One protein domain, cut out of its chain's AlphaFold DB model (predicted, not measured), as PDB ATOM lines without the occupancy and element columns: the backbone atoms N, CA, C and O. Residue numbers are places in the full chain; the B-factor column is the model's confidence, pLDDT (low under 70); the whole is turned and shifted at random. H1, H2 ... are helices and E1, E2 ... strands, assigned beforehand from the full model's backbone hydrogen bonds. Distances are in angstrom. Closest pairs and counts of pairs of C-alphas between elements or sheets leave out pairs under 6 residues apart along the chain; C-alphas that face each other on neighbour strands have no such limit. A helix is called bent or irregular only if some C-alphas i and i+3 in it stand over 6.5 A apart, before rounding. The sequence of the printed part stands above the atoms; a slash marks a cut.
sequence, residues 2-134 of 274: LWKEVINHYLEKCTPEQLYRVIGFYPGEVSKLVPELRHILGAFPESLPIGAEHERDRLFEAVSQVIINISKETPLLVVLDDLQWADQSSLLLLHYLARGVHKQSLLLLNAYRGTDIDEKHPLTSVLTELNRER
ATOM      1  N   LEU A   2     159.874 184.554 122.839       87.69
ATOM      2  CA  LEU A   2     160.797 183.421 122.688       87.69
ATOM      3  C   LEU A   2     160.403 182.391 121.605       87.69
ATOM      4  O   LEU A   2     161.174 182.092 120.702       87.69
ATOM      5  N   TRP A   3     159.174 181.870 121.650       92.12
ATOM      6  CA  TRP A   3     158.735 180.825 120.712       92.12
ATOM      7  C   TRP A   3     158.538 181.314 119.274       92.12
ATOM      8  O   TRP A   3     158.610 180.510 118.346       92.12
ATOM      9  N   LYS A   4     158.348 182.628 119.081       91.38
ATOM     10  CA  LYS A   4     158.347 183.233 117.745       91.38
ATOM     11  C   LYS A   4     159.727 183.070 117.105       91.38
ATOM     12  O   LYS A   4     159.812 182.651 115.959       91.38
ATOM     13  N   GLU A   5     160.793 183.357 117.851       90.38
ATOM     14  CA  GLU A   5     162.174 183.261 117.357       90.38
ATOM     15  C   GLU A   5     162.553 181.824 116.998       90.38
ATOM     16  O   GLU A   5     163.136 181.596 115.941       90.38
ATOM     17  N   VAL A   6     162.152 180.847 117.819       92.31
ATOM     18  CA  VAL A   6     162.370 179.418 117.532       92.31
ATOM     19  C   VAL A   6     161.753 179.022 116.191       92.31
ATOM     20  O   VAL A   6     162.411 178.378 115.373       92.31
ATOM     21  N   ILE A   7     160.500 179.417 115.946       91.69
ATOM     22  CA  ILE A   7     159.810 179.095 114.692       91.69
ATOM     23  C   ILE A   7     160.425 179.876 113.526       91.69
ATOM     24  O   ILE A   7     160.697 179.278 112.490       91.69
ATOM     25  N   ASN A   8     160.717 181.168 113.690       90.75
ATOM     26  CA  ASN A   8     161.366 181.975 112.651       90.75
ATOM     27  C   ASN A   8     162.712 181.385 112.216       90.75
ATOM     28  O   ASN A   8     162.974 181.280 111.022       90.75
ATOM     29  N   HIS A   9     163.523 180.912 113.163       90.12
ATOM     30  CA  HIS A   9     164.801 180.275 112.854       90.12
ATOM     31  C   HIS A   9     164.648 178.992 112.019       90.12
ATOM     32  O   HIS A   9     165.522 178.651 111.219       90.12
ATOM     33  N   TYR A  10     163.543 178.264 112.199       90.75
ATOM     34  CA  TYR A  10     163.199 177.132 111.344       90.75
ATOM     35  C   TYR A  10     162.727 177.596 109.958       90.75
ATOM     36  O   TYR A  10     163.173 177.046 108.949       90.75
ATOM     37  N   LEU A  11     161.885 178.635 109.899       89.88
ATOM     38  CA  LEU A  11     161.357 179.189 108.646       89.88
ATOM     39  C   LEU A  11     162.446 179.711 107.706       89.88
ATOM     40  O   LEU A  11     162.324 179.554 106.497       89.88
ATOM     41  N   GLU A  12     163.535 180.261 108.245       88.62
ATOM     42  CA  GLU A  12     164.696 180.708 107.461       88.62
ATOM     43  C   GLU A  12     165.376 179.578 106.667       88.62
ATOM     44  O   GLU A  12     166.107 179.843 105.712       88.62
ATOM     45  N   LYS A  13     165.177 178.316 107.067       87.62
ATOM     46  CA  LYS A  13     165.893 177.153 106.519       87.62
ATOM     47  C   LYS A  13     164.983 176.125 105.853       87.62
ATOM     48  O   LYS A  13     165.491 175.277 105.122       87.62
ATOM     49  N   CYS A  14     163.681 176.147 106.130       88.19
ATOM     50  CA  CYS A  14     162.753 175.137 105.633       88.19
ATOM     51  C   CYS A  14     162.255 175.451 104.216       88.19
ATOM     52  O   CYS A  14     162.041 176.611 103.863       88.19
ATOM     53  N   THR A  15     161.998 174.412 103.418       88.00
ATOM     54  CA  THR A  15     161.229 174.562 102.175       88.00
ATOM     55  C   THR A  15     159.724 174.627 102.473       88.00
ATOM     56  O   THR A  15     159.283 174.135 103.519       88.00
ATOM     57  N   PRO A  16     158.896 175.179 101.566       85.44
ATOM     58  CA  PRO A  16     157.443 175.174 101.732       85.44
ATOM     59  C   PRO A  16     156.872 173.767 101.958       85.44
ATOM     60  O   PRO A  16     156.002 173.583 102.804       85.44
ATOM     61  N   GLU A  17     157.395 172.750 101.268       85.88
ATOM     62  CA  GLU A  17     156.946 171.359 101.409       85.88
ATOM     63  C   GLU A  17     157.224 170.809 102.811       85.88
ATOM     64  O   GLU A  17     156.374 170.128 103.381       85.88
ATOM     65  N   GLN A  18     158.392 171.122 103.384       88.69
ATOM     66  CA  GLN A  18     158.708 170.782 104.774       88.69
ATOM     67  C   GLN A  18     157.761 171.498 105.732       88.69
ATOM     68  O   GLN A  18     157.208 170.878 106.639       88.69
ATOM     69  N   LEU A  19     157.506 172.785 105.490       88.31
ATOM     70  CA  LEU A  19     156.609 173.570 106.326       88.31
ATOM     71  C   LEU A  19     155.193 172.978 106.361       88.31
ATOM     72  O   LEU A  19     154.630 172.824 107.444       88.31
ATOM     73  N   TYR A  20     154.638 172.568 105.215       86.62
ATOM     74  CA  TYR A  20     153.324 171.912 105.161       86.62
ATOM     75  C   TYR A  20     153.273 170.596 105.947       86.62
ATOM     76  O   TYR A  20     152.235 170.276 106.524       86.62
ATOM     77  N   ARG A  21     154.377 169.838 106.006       87.44
ATOM     78  CA  ARG A  21     154.437 168.595 106.791       87.44
ATOM     79  C   ARG A  21     154.466 168.852 108.292       87.44
ATOM     80  O   ARG A  21     153.940 168.036 109.048       87.44
ATOM     81  N   VAL A  22     155.046 169.972 108.728       91.31
ATOM     82  CA  VAL A  22     155.222 170.247 110.159       91.31
ATOM     83  C   VAL A  22     154.165 171.160 110.770       91.31
ATOM     84  O   VAL A  22     153.911 171.026 111.965       91.31
ATOM     85  N   ILE A  23     153.505 172.028 109.989       87.81
ATOM     86  CA  ILE A  23     152.598 173.082 110.491       87.81
ATOM     87  C   ILE A  23     151.421 172.557 111.342       87.81
ATOM     88  O   ILE A  23     150.839 173.290 112.141       87.81
ATOM     89  N   GLY A  24     151.106 171.265 111.218       82.81
ATOM     90  CA  GLY A  24     150.121 170.584 112.050       82.81
ATOM     91  C   GLY A  24     148.685 171.023 111.759       82.81
ATOM     92  O   GLY A  24     148.361 171.503 110.675       82.81
ATOM     93  N   PHE A  25     147.800 170.825 112.736       81.38
ATOM     94  CA  PHE A  25     146.350 170.993 112.559       81.38
ATOM     95  C   PHE A  25     145.851 172.435 112.709       81.38
ATOM     96  O   PHE A  25     144.721 172.731 112.325       81.38
ATOM     97  N   TYR A  26     146.671 173.333 113.263       85.88
ATOM     98  CA  TYR A  26     146.251 174.683 113.646       85.88
ATOM     99  C   TYR A  26     147.162 175.782 113.065       85.88
ATOM    100  O   TYR A  26     147.666 176.613 113.826       85.88
ATOM    101  N   PRO A  27     147.358 175.855 111.732       87.44
ATOM    102  CA  PRO A  27     148.193 176.889 111.106       87.44
ATOM    103  C   PRO A  27     147.718 178.311 111.446       87.44
ATOM    104  O   PRO A  27     148.535 179.212 111.633       87.44
ATOM    105  N   GLY A  28     146.402 178.494 111.617       87.69
ATOM    106  CA  GLY A  28     145.790 179.742 112.071       87.69
ATOM    107  C   GLY A  28     146.335 180.237 113.409       87.69
ATOM    108  O   GLY A  28     146.696 181.407 113.522       87.69
ATOM    109  N   GLU A  29     146.463 179.349 114.393       89.56
ATOM    110  CA  GLU A  29     146.971 179.693 115.724       89.56
ATOM    111  C   GLU A  29     148.470 179.991 115.697       89.56
ATOM    112  O   GLU A  29     148.908 180.992 116.261       89.56
ATOM    113  N   VAL A  30     149.256 179.194 114.965       89.88
ATOM    114  CA  VAL A  30     150.696 179.458 114.808       89.88
ATOM    115  C   VAL A  30     150.918 180.807 114.116       89.88
ATOM    116  O   VAL A  30     151.808 181.560 114.507       89.88
ATOM    117  N   SER A  31     150.053 181.182 113.164       89.81
ATOM    118  CA  SER A  31     150.126 182.481 112.485       89.81
ATOM    119  C   SER A  31     149.861 183.687 113.388       89.81
ATOM    120  O   SER A  31     150.304 184.788 113.070       89.81
ATOM    121  N   LYS A  32     149.167 183.507 114.523       88.06
ATOM    122  CA  LYS A  32     148.999 184.576 115.522       88.06
ATOM    123  C   LYS A  32     150.330 184.895 116.211       88.06
ATOM    124  O   LYS A  32     150.563 186.042 116.583       88.06
ATOM    125  N   LEU A  33     151.198 183.892 116.370       88.12
ATOM    126  CA  LEU A  33     152.537 184.044 116.941       88.12
ATOM    127  C   LEU A  33     153.576 184.451 115.883       88.12
ATOM    128  O   LEU A  33     154.461 185.256 116.170       88.12
ATOM    129  N   VAL A  34     153.455 183.899 114.674       90.38
ATOM    130  CA  VAL A  34     154.375 184.091 113.546       90.38
ATOM    131  C   VAL A  34     153.574 184.501 112.299       90.38
ATOM    132  O   VAL A  34     153.240 183.649 111.469       90.38
ATOM    133  N   PRO A  35     153.207 185.790 112.159       87.50
ATOM    134  CA  PRO A  35     152.423 186.278 111.020       87.50
ATOM    135  C   PRO A  35     153.061 185.992 109.656       87.50
ATOM    136  O   PRO A  35     152.351 185.829 108.663       87.50
ATOM    137  N   GLU A  36     154.390 185.872 109.620       85.88
ATOM    138  CA  GLU A  36     155.208 185.581 108.445       85.88
ATOM    139  C   GLU A  36     154.774 184.280 107.738       85.88
ATOM    140  O   GLU A  36     154.866 184.169 106.514       85.88
ATOM    141  N   LEU A  37     154.177 183.334 108.476       85.88
ATOM    142  CA  LEU A  37     153.603 182.099 107.932       85.88
ATOM    143  C   LEU A  37     152.531 182.336 106.863       85.88
ATOM    144  O   LEU A  37     152.415 181.531 105.939       85.88
ATOM    145  N   ARG A  38     151.760 183.430 106.952       85.00
ATOM    146  CA  ARG A  38     150.726 183.771 105.955       85.00
ATOM    147  C   ARG A  38     151.325 184.050 104.583       85.00
ATOM    148  O   ARG A  38     150.703 183.746 103.571       85.00
ATOM    149  N   HIS A  39     152.535 184.602 104.541       83.75
ATOM    150  CA  HIS A  39     153.223 184.881 103.284       83.75
ATOM    151  C   HIS A  39     153.774 183.608 102.633       83.75
ATOM    152  O   HIS A  39     153.813 183.529 101.410       83.75
ATOM    153  N   ILE A  40     154.161 182.614 103.438       82.81
ATOM    154  CA  ILE A  40     154.774 181.370 102.953       82.81
ATOM    155  C   ILE A  40     153.708 180.342 102.553       82.81
ATOM    156  O   ILE A  40     153.788 179.755 101.478       82.81
ATOM    157  N   LEU A  41     152.709 180.122 103.411       81.31
ATOM    158  CA  LEU A  41     151.675 179.098 103.215       81.31
ATOM    159  C   LEU A  41     150.461 179.599 102.425       81.31
ATOM    160  O   LEU A  41     149.603 178.798 102.047       81.31
ATOM    161  N   GLY A  42     150.366 180.911 102.197       81.81
ATOM    162  CA  GLY A  42     149.194 181.544 101.608       81.81
ATOM    163  C   GLY A  42     147.984 181.505 102.545       81.81
ATOM    164  O   GLY A  42     148.104 181.671 103.761       81.81
ATOM    165  N   ALA A  43     146.795 181.306 101.973       77.19
ATOM    166  CA  ALA A  43     145.557 181.217 102.737       77.19
ATOM    167  C   ALA A  43     145.397 179.825 103.371       77.19
ATOM    168  O   ALA A  43     145.354 178.813 102.675       77.19
ATOM    169  N   PHE A  44     145.238 179.787 104.690       78.50
ATOM    170  CA  PHE A  44     144.833 178.605 105.452       78.50
ATOM    171  C   PHE A  44     143.532 178.897 106.206       78.50
ATOM    172  O   PHE A  44     143.248 180.062 106.497       78.50
ATOM    173  N   PRO A  45     142.725 177.864 106.511       74.12
ATOM    174  CA  PRO A  45     141.462 178.053 107.209       74.12
ATOM    175  C   PRO A  45     141.680 178.752 108.552       74.12
ATOM    176  O   PRO A  45     142.572 178.388 109.326       74.12
ATOM    177  N   GLU A  46     140.845 179.755 108.829       74.25
ATOM    178  CA  GLU A  46     140.800 180.358 110.154       74.25
ATOM    179  C   GLU A  46     140.359 179.312 111.177       74.25
ATOM    180  O   GLU A  46     139.516 178.450 110.919       74.25
ATOM    181  N   SER A  47     140.979 179.359 112.351       77.25
ATOM    182  CA  SER A  47     140.638 178.441 113.426       77.25
ATOM    183  C   SER A  47     139.247 178.776 113.960       77.25
ATOM    184  O   SER A  47     138.944 179.939 114.217       77.25
ATOM    185  N   LEU A  48     138.405 177.753 114.138       77.31
ATOM    186  CA  LEU A  48     137.044 177.929 114.648       77.31
ATOM    187  C   LEU A  48     137.067 178.683 115.988       77.31
ATOM    188  O   LEU A  48     137.873 178.315 116.854       77.31
ATOM    189  N   PRO A  49     136.200 179.687 116.192       75.00
ATOM    190  CA  PRO A  49     136.142 180.401 117.458       75.00
ATOM    191  C   PRO A  49     135.824 179.418 118.589       75.00
ATOM    192  O   PRO A  49     134.939 178.570 118.472       75.00
ATOM    193  N   ILE A  50     136.591 179.512 119.666       79.62
ATOM    194  CA  ILE A  50     136.385 178.790 120.926       79.62
ATOM    195  C   ILE A  50     136.227 179.808 122.042       79.62
ATOM    196  O   ILE A  50     136.536 180.983 121.855       79.62
ATOM    197  N   GLY A  51     135.738 179.357 123.197       76.62
ATOM    198  CA  GLY A  51     135.752 180.182 124.398       76.62
ATOM    199  C   GLY A  51     137.165 180.697 124.686       76.62
ATOM    200  O   GLY A  51     138.152 179.986 124.462       76.62
ATOM    201  N   ALA A  52     137.255 181.941 125.161       72.00
ATOM    202  CA  ALA A  52     138.515 182.625 125.456       72.00
ATOM    203  C   ALA A  52     139.409 181.817 126.418       72.00
ATOM    204  O   ALA A  52     140.636 181.887 126.361       72.00
ATOM    205  N   GLU A  53     138.797 180.995 127.271       71.88
ATOM    206  CA  GLU A  53     139.457 180.084 128.199       71.88
ATOM    207  C   GLU A  53     140.293 178.989 127.513       71.88
ATOM    208  O   GLU A  53     141.263 178.509 128.097       71.88
ATOM    209  N   HIS A  54     139.967 178.619 126.271       82.38
ATOM    210  CA  HIS A  54     140.622 177.537 125.534       82.38
ATOM    211  C   HIS A  54     141.611 178.033 124.468       82.38
ATOM    212  O   HIS A  54     142.379 177.234 123.925       82.38
ATOM    213  N   GLU A  55     141.621 179.333 124.154       84.44
ATOM    214  CA  GLU A  55     142.488 179.897 123.107       84.44
ATOM    215  C   GLU A  55     143.970 179.660 123.399       84.44
ATOM    216  O   GLU A  55     144.730 179.268 122.512       84.44
ATOM    217  N   ARG A  56     144.377 179.825 124.662       87.00
ATOM    218  CA  ARG A  56     145.758 179.582 125.092       87.00
ATOM    219  C   ARG A  56     146.160 178.122 124.911       87.00
ATOM    220  O   ARG A  56     147.235 177.850 124.387       87.00
ATOM    221  N   ASP A  57     145.312 177.195 125.342       88.31
ATOM    222  CA  ASP A  57     145.614 175.764 125.281       88.31
ATOM    223  C   ASP A  57     145.713 175.297 123.824       88.31
ATOM    224  O   ASP A  57     146.599 174.515 123.481       88.31
ATOM    225  N   ARG A  58     144.872 175.848 122.939       90.19
ATOM    226  CA  ARG A  58     144.973 175.592 121.501       90.19
ATOM    227  C   ARG A  58     146.252 176.170 120.901       90.19
ATOM    228  O   ARG A  58     146.896 175.483 120.113       90.19
ATOM    229  N   LEU A  59     146.641 177.393 121.263       90.12
ATOM    230  CA  LEU A  59     147.913 177.966 120.818       90.12
ATOM    231  C   LEU A  59     149.098 177.109 121.286       90.12
ATOM    232  O   LEU A  59     150.026 176.865 120.515       90.12
ATOM    233  N   PHE A  60     149.058 176.624 122.527       92.31
ATOM    234  CA  PHE A  60     150.106 175.766 123.074       92.31
ATOM    235  C   PHE A  60     150.192 174.440 122.326       92.31
ATOM    236  O   PHE A  60     151.289 174.038 121.938       92.31
ATOM    237  N   GLU A  61     149.053 173.802 122.061       91.50
ATOM    238  CA  GLU A  61     148.983 172.587 121.249       91.50
ATOM    239  C   GLU A  61     149.504 172.845 119.830       91.50
ATOM    240  O   GLU A  61     150.327 172.085 119.328       91.50
ATOM    241  N   ALA A  62     149.095 173.948 119.198       92.31
ATOM    242  CA  ALA A  62     149.516 174.313 117.848       92.31
ATOM    243  C   ALA A  62     151.041 174.448 117.739       92.31
ATOM    244  O   ALA A  62     151.664 173.800 116.900       92.31
ATOM    245  N   VAL A  63     151.655 175.242 118.621       93.12
ATOM    246  CA  VAL A  63     153.114 175.427 118.639       93.12
ATOM    247  C   VAL A  63     153.830 174.123 119.000       93.12
ATOM    248  O   VAL A  63     154.858 173.796 118.403       93.12
ATOM    249  N   SER A  64     153.265 173.337 119.919       92.19
ATOM    250  CA  SER A  64     153.841 172.051 120.317       92.19
ATOM    251  C   SER A  64     153.854 171.041 119.184       92.19
ATOM    252  O   SER A  64     154.872 170.391 118.962       92.19
ATOM    253  N   GLN A  65     152.763 170.954 118.423       92.00
ATOM    254  CA  GLN A  65     152.672 170.098 117.246       92.00
ATOM    255  C   GLN A  65     153.718 170.471 116.205       92.00
ATOM    256  O   GLN A  65     154.377 169.572 115.689       92.00
ATOM    257  N   VAL A  66     153.933 171.764 115.941       93.00
ATOM    258  CA  VAL A  66     154.974 172.203 115.000       93.00
ATOM    259  C   VAL A  66     156.345 171.696 115.431       93.00
ATOM    260  O   VAL A  66     157.013 171.001 114.669       93.00
ATOM    261  N   ILE A  67     156.750 171.971 116.671       93.62
ATOM    262  CA  ILE A  67     158.072 171.583 117.185       93.62
ATOM    263  C   ILE A  67     158.232 170.056 117.209       93.62
ATOM    264  O   ILE A  67     159.262 169.525 116.787       93.62
ATOM    265  N   ILE A  68     157.201 169.333 117.652       92.56
ATOM    266  CA  ILE A  68     157.198 167.869 117.668       92.56
ATOM    267  C   ILE A  68     157.286 167.314 116.243       92.56
ATOM    268  O   ILE A  68     158.053 166.383 116.006       92.56
ATOM    269  N   ASN A  69     156.558 167.865 115.274       92.81
ATOM    270  CA  ASN A  69     156.601 167.387 113.893       92.81
ATOM    271  C   ASN A  69     157.953 167.660 113.231       92.81
ATOM    272  O   ASN A  69     158.461 166.777 112.545       92.81
ATOM    273  N   ILE A  70     158.589 168.802 113.518       92.56
ATOM    274  CA  ILE A  70     159.978 169.052 113.101       92.56
ATOM    275  C   ILE A  70     160.899 167.959 113.662       92.56
ATOM    276  O   ILE A  70     161.692 167.381 112.919       92.56
ATOM    277  N   SER A  71     160.746 167.609 114.946       93.25
ATOM    278  CA  SER A  71     161.566 166.572 115.591       93.25
ATOM    279  C   SER A  71     161.364 165.155 115.031       93.25
ATOM    280  O   SER A  71     162.219 164.292 115.226       93.25
ATOM    281  N   LYS A  72     160.246 164.902 114.332       91.38
ATOM    282  CA  LYS A  72     159.979 163.626 113.647       91.38
ATOM    283  C   LYS A  72     160.676 163.531 112.294       91.38
ATOM    284  O   LYS A  72     160.967 162.420 111.860       91.38
ATOM    285  N   GLU A  73     160.925 164.655 111.619       89.31
ATOM    286  CA  GLU A  73     161.685 164.652 110.363       89.31
ATOM    287  C   GLU A  73     163.181 164.475 110.628       89.31
ATOM    288  O   GLU A  73     163.853 163.695 109.954       89.31
ATOM    289  N   THR A  74     163.698 165.188 111.629       87.62
ATOM    290  CA  THR A  74     165.112 165.170 112.010       87.62
ATOM    291  C   THR A  74     165.262 165.412 113.509       87.62
ATOM    292  O   THR A  74     164.520 166.244 114.037       87.62
ATOM    293  N   PRO A  75     166.241 164.788 114.193       93.25
ATOM    294  CA  PRO A  75     166.518 165.088 115.594       93.25
ATOM    295  C   PRO A  75     166.691 166.591 115.832       93.25
ATOM    296  O   PRO A  75     167.500 167.241 115.168       93.25
ATOM    297  N   LEU A  76     165.926 167.138 116.777       93.75
ATOM    298  CA  LEU A  76     165.830 168.573 117.021       93.75
ATOM    299  C   LEU A  76     166.430 168.940 118.382       93.75
ATOM    300  O   LEU A  76     166.016 168.428 119.421       93.75
ATOM    301  N   LEU A  77     167.374 169.878 118.377       95.25
ATOM    302  CA  LEU A  77     167.847 170.574 119.570       95.25
ATOM    303  C   LEU A  77     167.287 171.996 119.551       95.25
ATOM    304  O   LEU A  77     167.634 172.781 118.669       95.25
ATOM    305  N   VAL A  78     166.455 172.333 120.532       95.00
ATOM    306  CA  VAL A  78     166.004 173.709 120.764       95.00
ATOM    307  C   VAL A  78     166.833 174.280 121.904       95.00
ATOM    308  O   VAL A  78     166.774 173.775 123.025       95.00
ATOM    309  N   VAL A  79     167.617 175.317 121.611       95.69
ATOM    310  CA  VAL A  79     168.411 176.039 122.609       95.69
ATOM    311  C   VAL A  79     167.694 177.335 122.951       95.69
ATOM    312  O   VAL A  79     167.480 178.168 122.075       95.69
ATOM    313  N   LEU A  80     167.325 177.489 124.217       94.88
ATOM    314  CA  LEU A  80     166.696 178.689 124.752       94.88
ATOM    315  C   LEU A  80     167.659 179.316 125.752       94.88
ATOM    316  O   LEU A  80     167.944 178.722 126.792       94.88
ATOM    317  N   ASP A  81     168.176 180.494 125.419       91.56
ATOM    318  CA  ASP A  81     169.055 181.259 126.302       91.56
ATOM    319  C   ASP A  81     168.273 182.354 127.036       91.56
ATOM    320  O   ASP A  81     167.170 182.733 126.638       91.56
ATOM    321  N   ASP A  82     168.851 182.843 128.128       90.88
ATOM    322  CA  ASP A  82     168.339 183.945 128.933       90.88
ATOM    323  C   ASP A  82     166.884 183.779 129.428       90.88
ATOM    324  O   ASP A  82     166.122 184.750 129.510       90.88
ATOM    325  N   LEU A  83     166.484 182.567 129.849       93.62
ATOM    326  CA  LEU A  83     165.109 182.324 130.328       93.62
ATOM    327  C   LEU A  83     164.696 183.193 131.526       93.62
ATOM    328  O   LEU A  83     163.501 183.361 131.767       93.62
ATOM    329  N   GLN A  84     165.645 183.770 132.269       92.06
ATOM    330  CA  GLN A  84     165.342 184.746 133.322       92.06
ATOM    331  C   GLN A  84     164.635 186.013 132.799       92.06
ATOM    332  O   GLN A  84     164.093 186.774 133.588       92.06
ATOM    333  N   TRP A  85     164.648 186.270 131.488       91.06
ATOM    334  CA  TRP A  85     163.943 187.399 130.870       91.06
ATOM    335  C   TRP A  85     162.714 186.972 130.060       91.06
ATOM    336  O   TRP A  85     162.059 187.820 129.454       91.06
ATOM    337  N   ALA A  86     162.384 185.678 130.040       91.31
ATOM    338  CA  ALA A  86     161.220 185.183 129.322       91.31
ATOM    339  C   ALA A  86     159.911 185.587 130.018       91.31
ATOM    340  O   ALA A  86     159.782 185.543 131.242       91.31
ATOM    341  N   ASP A  87     158.909 185.936 129.213       91.00
ATOM    342  CA  ASP A  87     157.563 186.210 129.704       91.00
ATOM    343  C   ASP A  87     156.882 184.934 130.234       91.00
ATOM    344  O   ASP A  87     157.180 183.812 129.810       91.00
ATOM    345  N   GLN A  88     155.922 185.104 131.147       91.06
ATOM    346  CA  GLN A  88     155.235 183.986 131.797       91.06
ATOM    347  C   GLN A  88     154.555 183.037 130.797       91.06
ATOM    348  O   GLN A  88     154.579 181.825 131.000       91.06
ATOM    349  N   SER A  89     153.979 183.552 129.708       91.06
ATOM    350  CA  SER A  89     153.295 182.714 128.715       91.06
ATOM    351  C   SER A  89     154.287 181.829 127.958       91.06
ATOM    352  O   SER A  89     154.020 180.645 127.756       91.06
ATOM    353  N   SER A  90     155.460 182.368 127.611       93.56
ATOM    354  CA  SER A  90     156.553 181.595 127.013       93.56
ATOM    355  C   SER A  90     157.052 180.486 127.947       93.56
ATOM    356  O   SER A  90     157.289 179.366 127.492       93.56
ATOM    357  N   LEU A  91     157.162 180.756 129.251       95.50
ATOM    358  CA  LEU A  91     157.574 179.764 130.251       95.50
ATOM    359  C   LEU A  91     156.521 178.666 130.474       95.50
ATOM    360  O   LEU A  91     156.865 177.495 130.632       95.50
ATOM    361  N   LEU A  92     155.233 179.011 130.440       94.06
ATOM    362  CA  LEU A  92     154.153 178.022 130.513       94.06
ATOM    363  C   LEU A  92     154.127 177.114 129.275       94.06
ATOM    364  O   LEU A  92     153.919 175.907 129.407       94.06
ATOM    365  N   LEU A  93     154.390 177.663 128.086       94.00
ATOM    366  CA  LEU A  93     154.531 176.867 126.867       94.00
ATOM    367  C   LEU A  93     155.769 175.958 126.924       94.00
ATOM    368  O   LEU A  93     155.688 174.809 126.503       94.00
ATOM    369  N   LEU A  94     156.880 176.405 127.524       95.25
ATOM    370  CA  LEU A  94     158.039 175.542 127.790       95.25
ATOM    371  C   LEU A  94     157.658 174.330 128.646       95.25
ATOM    372  O   LEU A  94     158.005 173.200 128.300       95.25
ATOM    373  N   HIS A  95     156.921 174.549 129.739       94.25
ATOM    374  CA  HIS A  95     156.439 173.460 130.591       94.25
ATOM    375  C   HIS A  95     155.495 172.517 129.838       94.25
ATOM    376  O   HIS A  95     155.600 171.297 129.966       94.25
ATOM    377  N   TYR A  96     154.586 173.068 129.033       93.19
ATOM    378  CA  TYR A  96     153.683 172.284 128.195       93.19
ATOM    379  C   TYR A  96     154.452 171.394 127.206       93.19
ATOM    380  O   TYR A  96     154.232 170.185 127.161       93.19
ATOM    381  N   LEU A  97     155.409 171.974 126.479       92.88
ATOM    382  CA  LEU A  97     156.264 171.270 125.527       92.88
ATOM    383  C   LEU A  97     157.078 170.164 126.189       92.88
ATOM    384  O   LEU A  97     157.095 169.045 125.685       92.88
ATOM    385  N   ALA A  98     157.709 170.445 127.331       93.31
ATOM    386  CA  ALA A  98     158.543 169.481 128.045       93.31
ATOM    387  C   ALA A  98     157.797 168.176 128.372       93.31
ATOM    388  O   ALA A  98     158.375 167.093 128.255       93.31
ATOM    389  N   ARG A  99     156.498 168.252 128.698       90.31
ATOM    390  CA  ARG A  99     155.649 167.069 128.932       90.31
ATOM    391  C   ARG A  99     155.485 166.193 127.684       90.31
ATOM    392  O   ARG A  99     155.325 164.980 127.809       90.31
ATOM    393  N   GLY A 100     155.565 166.776 126.488       83.19
ATOM    394  CA  GLY A 100     155.478 166.072 125.203       83.19
ATOM    395  C   GLY A 100     156.803 165.492 124.684       83.19
ATOM    396  O   GLY A 100     156.785 164.664 123.771       83.19
ATOM    397  N   VAL A 101     157.950 165.881 125.259       82.25
ATOM    398  CA  VAL A 101     159.294 165.567 124.729       82.25
ATOM    399  C   VAL A 101     159.707 164.104 124.927       82.25
ATOM    400  O   VAL A 101     160.404 163.558 124.079       82.25
ATOM    401  N   HIS A 102     159.258 163.431 125.995       72.06
ATOM    402  CA  HIS A 102     159.779 162.117 126.433       72.06
ATOM    403  C   HIS A 102     159.754 161.006 125.353       72.06
ATOM    404  O   HIS A 102     160.439 159.993 125.481       72.06
ATOM    405  N   LYS A 103     158.958 161.141 124.288       77.94
ATOM    406  CA  LYS A 103     158.844 160.134 123.213       77.94
ATOM    407  C   LYS A 103     159.328 160.620 121.846       77.94
ATOM    408  O   LYS A 103     159.082 159.944 120.854       77.94
ATOM    409  N   GLN A 104     159.969 161.782 121.784       89.38
ATOM    410  CA  GLN A 104     160.383 162.420 120.538       89.38
ATOM    411  C   GLN A 104     161.906 162.542 120.472       89.38
ATOM    412  O   GLN A 104     162.582 162.583 121.499       89.38
ATOM    413  N   SER A 105     162.455 162.653 119.263       92.75
ATOM    414  CA  SER A 105     163.867 162.997 119.047       92.75
ATOM    415  C   SER A 105     164.085 164.503 119.234       92.75
ATOM    416  O   SER A 105     164.520 165.198 118.321       92.75
ATOM    417  N   LEU A 106     163.737 165.010 120.417       94.12
ATOM    418  CA  LEU A 106     163.734 166.424 120.775       94.12
ATOM    419  C   LEU A 106     164.494 166.636 122.089       94.12
ATOM    420  O   LEU A 106     164.214 165.970 123.082       94.12
ATOM    421  N   LEU A 107     165.424 167.588 122.111       94.56
ATOM    422  CA  LEU A 107     166.091 168.057 123.325       94.56
ATOM    423  C   LEU A 107     165.840 169.556 123.504       94.56
ATOM    424  O   LEU A 107     166.095 170.345 122.596       94.56
ATOM    425  N   LEU A 108     165.367 169.941 124.691       95.25
ATOM    426  CA  LEU A 108     165.234 171.337 125.106       95.25
ATOM    427  C   LEU A 108     166.423 171.697 126.007       95.25
ATOM    428  O   LEU A 108     166.478 171.271 127.162       95.25
ATOM    429  N   LEU A 109     167.379 172.459 125.478       96.38
ATOM    430  CA  LEU A 109     168.515 172.973 126.237       96.38
ATOM    431  C   LEU A 109     168.216 174.400 126.682       96.38
ATOM    432  O   LEU A 109     168.124 175.311 125.866       96.38
ATOM    433  N   ASN A 110     168.082 174.580 127.988       95.62
ATOM    434  CA  ASN A 110     167.636 175.826 128.589       95.62
ATOM    435  C   ASN A 110     168.766 176.433 129.422       95.62
ATOM    436  O   ASN A 110     169.258 175.783 130.349       95.62
ATOM    437  N   ALA A 111     169.154 177.669 129.123       95.19
ATOM    438  CA  ALA A 111     170.160 178.417 129.861       95.19
ATOM    439  C   ALA A 111     169.525 179.627 130.557       95.19
ATOM    440  O   ALA A 111     168.650 180.305 130.016       95.19
ATOM    441  N   TYR A 112     169.935 179.863 131.803       94.62
ATOM    442  CA  TYR A 112     169.490 181.016 132.576       94.62
ATOM    443  C   TYR A 112     170.483 181.386 133.676       94.62
ATOM    444  O   TYR A 112     171.345 180.596 134.073       94.62
ATOM    445  N   ARG A 113     170.333 182.600 134.204       90.94
ATOM    446  CA  ARG A 113     171.154 183.128 135.296       90.94
ATOM    447  C   ARG A 113     170.462 182.924 136.634       90.94
ATOM    448  O   ARG A 113     169.531 183.644 136.974       90.94
ATOM    449  N   GLY A 114     170.970 181.980 137.425       87.38
ATOM    450  CA  GLY A 114     170.456 181.709 138.773       87.38
ATOM    451  C   GLY A 114     170.518 182.906 139.735       87.38
ATOM    452  O   GLY A 114     169.750 182.953 140.682       87.38
ATOM    453  N   THR A 115     171.404 183.881 139.501       86.75
ATOM    454  CA  THR A 115     171.509 185.108 140.314       86.75
ATOM    455  C   THR A 115     170.385 186.106 140.072       86.75
ATOM    456  O   THR A 115     170.184 186.991 140.898       86.75
ATOM    457  N   ASP A 116     169.694 185.988 138.937       85.94
ATOM    458  CA  ASP A 116     168.708 186.965 138.469       85.94
ATOM    459  C   ASP A 116     167.272 186.484 138.744       85.94
ATOM    460  O   ASP A 116     166.313 187.160 138.377       85.94
ATOM    461  N   ILE A 117     167.120 185.320 139.384       90.44
ATOM    462  CA  ILE A 117     165.834 184.727 139.744       90.44
ATOM    463  C   ILE A 117     165.710 184.610 141.263       90.44
ATOM    464  O   ILE A 117     166.641 184.194 141.951       90.44
ATOM    465  N   ASP A 118     164.543 184.973 141.782       89.75
ATOM    466  CA  ASP A 118     164.169 184.783 143.179       89.75
ATOM    467  C   ASP A 118     163.036 183.749 143.303       89.75
ATOM    468  O   ASP A 118     162.576 183.163 142.319       89.75
ATOM    469  N   GLU A 119     162.558 183.512 144.524       89.44
ATOM    470  CA  GLU A 119     161.464 182.563 144.775       89.44
ATOM    471  C   GLU A 119     160.136 182.968 144.113       89.44
ATOM    472  O   GLU A 119     159.281 182.116 143.881       89.44
ATOM    473  N   LYS A 120     159.954 184.256 143.796       90.88
ATOM    474  CA  LYS A 120     158.727 184.798 143.194       90.88
ATOM    475  C   LYS A 120     158.786 184.826 141.668       90.88
ATOM    476  O   LYS A 120     157.757 185.043 141.027       90.88
ATOM    477  N   HIS A 121     159.964 184.622 141.085       92.44
ATOM    478  CA  HIS A 121     160.155 184.655 139.647       92.44
ATOM    479  C   HIS A 121     159.342 183.538 138.956       92.44
ATOM    480  O   HIS A 121     159.418 182.382 139.377       92.44
ATOM    481  N   PRO A 122     158.612 183.814 137.852       92.88
ATOM    482  CA  PRO A 122     157.787 182.808 137.168       92.88
ATOM    483  C   PRO A 122     158.558 181.556 136.719       92.88
ATOM    484  O   PRO A 122     158.026 180.448 136.739       92.88
ATOM    485  N   LEU A 123     159.833 181.716 136.347       95.00
ATOM    486  CA  LEU A 123     160.709 180.588 136.002       95.00
ATOM    487  C   LEU A 123     160.892 179.617 137.176       95.00
ATOM    488  O   LEU A 123     160.961 178.413 136.948       95.00
ATOM    489  N   THR A 124     160.925 180.109 138.418       94.56
ATOM    490  CA  THR A 124     161.100 179.272 139.610       94.56
ATOM    491  C   THR A 124     159.966 178.263 139.731       94.56
ATOM    492  O   THR A 124     160.239 177.073 139.881       94.56
ATOM    493  N   SER A 125     158.706 178.689 139.558       94.00
ATOM    494  CA  SER A 125     157.573 177.756 139.615       94.00
ATOM    495  C   SER A 125     157.647 176.717 138.495       94.00
ATOM    496  O   SER A 125     157.450 175.534 138.744       94.00
ATOM    497  N   VAL A 126     157.987 177.132 137.270       95.12
ATOM    498  CA  VAL A 126     158.115 176.217 136.126       95.12
ATOM    499  C   VAL A 126     159.216 175.179 136.354       95.12
ATOM    500  O   VAL A 126     158.999 173.994 136.111       95.12
ATOM    501  N   LEU A 127     160.376 175.583 136.876       95.19
ATOM    502  CA  LEU A 127     161.461 174.658 137.213       95.19
ATOM    503  C   LEU A 127     161.053 173.674 138.319       95.19
ATOM    504  O   LEU A 127     161.385 172.492 138.229       95.19
ATOM    505  N   THR A 128     160.313 174.129 139.337       95.19
ATOM    506  CA  THR A 128     159.778 173.257 140.393       95.19
ATOM    507  C   THR A 128     158.832 172.199 139.827       95.19
ATOM    508  O   THR A 128     158.970 171.020 140.158       95.19
ATOM    509  N   GLU A 129     157.910 172.592 138.947       95.25
ATOM    510  CA  GLU A 129     156.954 171.677 138.314       95.25
ATOM    511  C   GLU A 129     157.663 170.660 137.408       95.25
ATOM    512  O   GLU A 129     157.448 169.455 137.546       95.25
ATOM    513  N   LEU A 130     158.596 171.116 136.563       94.81
ATOM    514  CA  LEU A 130     159.408 170.241 135.710       94.81
ATOM    515  C   LEU A 130     160.235 169.240 136.527       94.81
ATOM    516  O   LEU A 130     160.356 168.074 136.148       94.81
ATOM    517  N   ASN A 131     160.791 169.670 137.662       94.94
ATOM    518  CA  ASN A 131     161.515 168.788 138.571       94.94
ATOM    519  C   ASN A 131     160.586 167.749 139.217       94.94
ATOM    520  O   ASN A 131     160.929 166.567 139.273       94.94
ATOM    521  N   ARG A 132     159.387 168.159 139.658       95.25
ATOM    522  CA  ARG A 132     158.374 167.254 140.230       95.25
ATOM    523  C   ARG A 132     157.940 166.186 139.225       95.25
ATOM    524  O   ARG A 132     157.766 165.028 139.595       95.25
ATOM    525  N   GLU A 133     157.807 166.569 137.960       94.69
ATOM    526  CA  GLU A 133     157.448 165.685 136.846       94.69
ATOM    527  C   GLU A 133     158.629 164.848 136.319       94.69
ATOM    528  O   GLU A 133     158.433 164.004 135.448       94.69
ATOM    529  N   ARG A 134     159.843 165.030 136.866       93.25
ATOM    530  CA  ARG A 134     161.090 164.370 136.423       93.25
ATOM    531  C   ARG A 134     161.453 164.661 134.962       93.25
ATOM    532  O   ARG A 134     162.052 163.829 134.287       93.25
TER     533      ARG A 134
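AT A GLANCE: This is residues 2 to 134 of the 274 residues of the protein "AAA_16 domain-containing protein" of Theionarchaea archaeon DG-70 (UniProt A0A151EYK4). One long helix, H5, runs through the middle of the domain; three short helices, H2, H3 and H4, cluster on one side of it, and H6 packs on the other side with H7 beyond. H1 and a small sheet of two parallel strands, E1 and E2, complete the body, while residues 42 to 51 loop from H4 to the first residues of H5. The printed part has 133 residues, with seven named helices and two named strands in the order H1 H2 H3 H4 H5 E1 H6 E2 H7. The class is mostly helix, and the whole is compact, with a radius of gyration of the C-alphas of 15.3 A and spans of 45 by 35 by 25 A.

IN THESE COORDINATES: H1 is residues 2 to 11, 14.7 A long, from C-alpha 2 at (160.797, 183.421, 122.688). H2 is residues 16 to 22, H3 residues 27 to 33 and H4 residues 37 to 41. H5, residues 52 to 73, runs 33.0 A from C-alpha 52 at (138.515, 182.625, 125.456); it is irregular, with C-alphas 53 and 56 7.0 A apart. E1, residues 76 to 80, and E2, residues 106 to 110, are each 12.8 A long. Between them comes H6, residues 88 to 101, 20.1 A. H7, residues 122 to 132, spans 15.9 A and ends at C-alpha 132, (158.374, 167.254, 140.230).

HOW THE PARTS SIT: H5 is the hub, touching H2, H3 and H6. Its residues 58 to 63 touch H3, about perpendicular at 76 degrees, closest at the C-alphas of Leu 59 and Glu 29, 5.5 A. Its residues 65 to 70 touch H2 at a steep tilt of 67 degrees, only just short of perpendicular, opposite ways; the closest C-alphas, Val 22 and Asn 69, are 4.9 A apart. Its residues 60 to 68 touch H6 at a steep tilt of 47 degrees, the same way, closest at Ser 64 and Leu 97, C-alphas 5.8 A apart. H6 and H7 touch at a shallow tilt of 19 degrees, the same way; the closest C-alphas, Gln 88 and Pro 122, are 6.1 A apart. H2 and H4 only just touch, with 3 pairs of C-alphas within 8 A, the closest Pro 16 and Ile 40, 6.9 A. H1 and H5 are near each other, with 9 pairs of C-alphas within 10 A. E1 and E2 are parallel at 15 degrees, with N 78 and O 107 2.9 A apart, within hydrogen-bond range. E1, H6 and E2 form a strand-helix-strand unit, two parallel neighbour strands with a helix between, its crossover right-handed. Every O i to N i+4 pair is within hydrogen-bond range in H1, H2, H4 and H7, against 2 of 3 in H3, 16 of 18 in H5 and 9 of 10 in H6.

THE WHOLE: The two C-alphas farthest apart, Ala 43 and Thr 115, are 45.8 A apart. The printed part has no cut, and E2 to H7, 11 residues, is a long link. The mean pLDDT of the printed part is 89.1, and no printed residue is under 70.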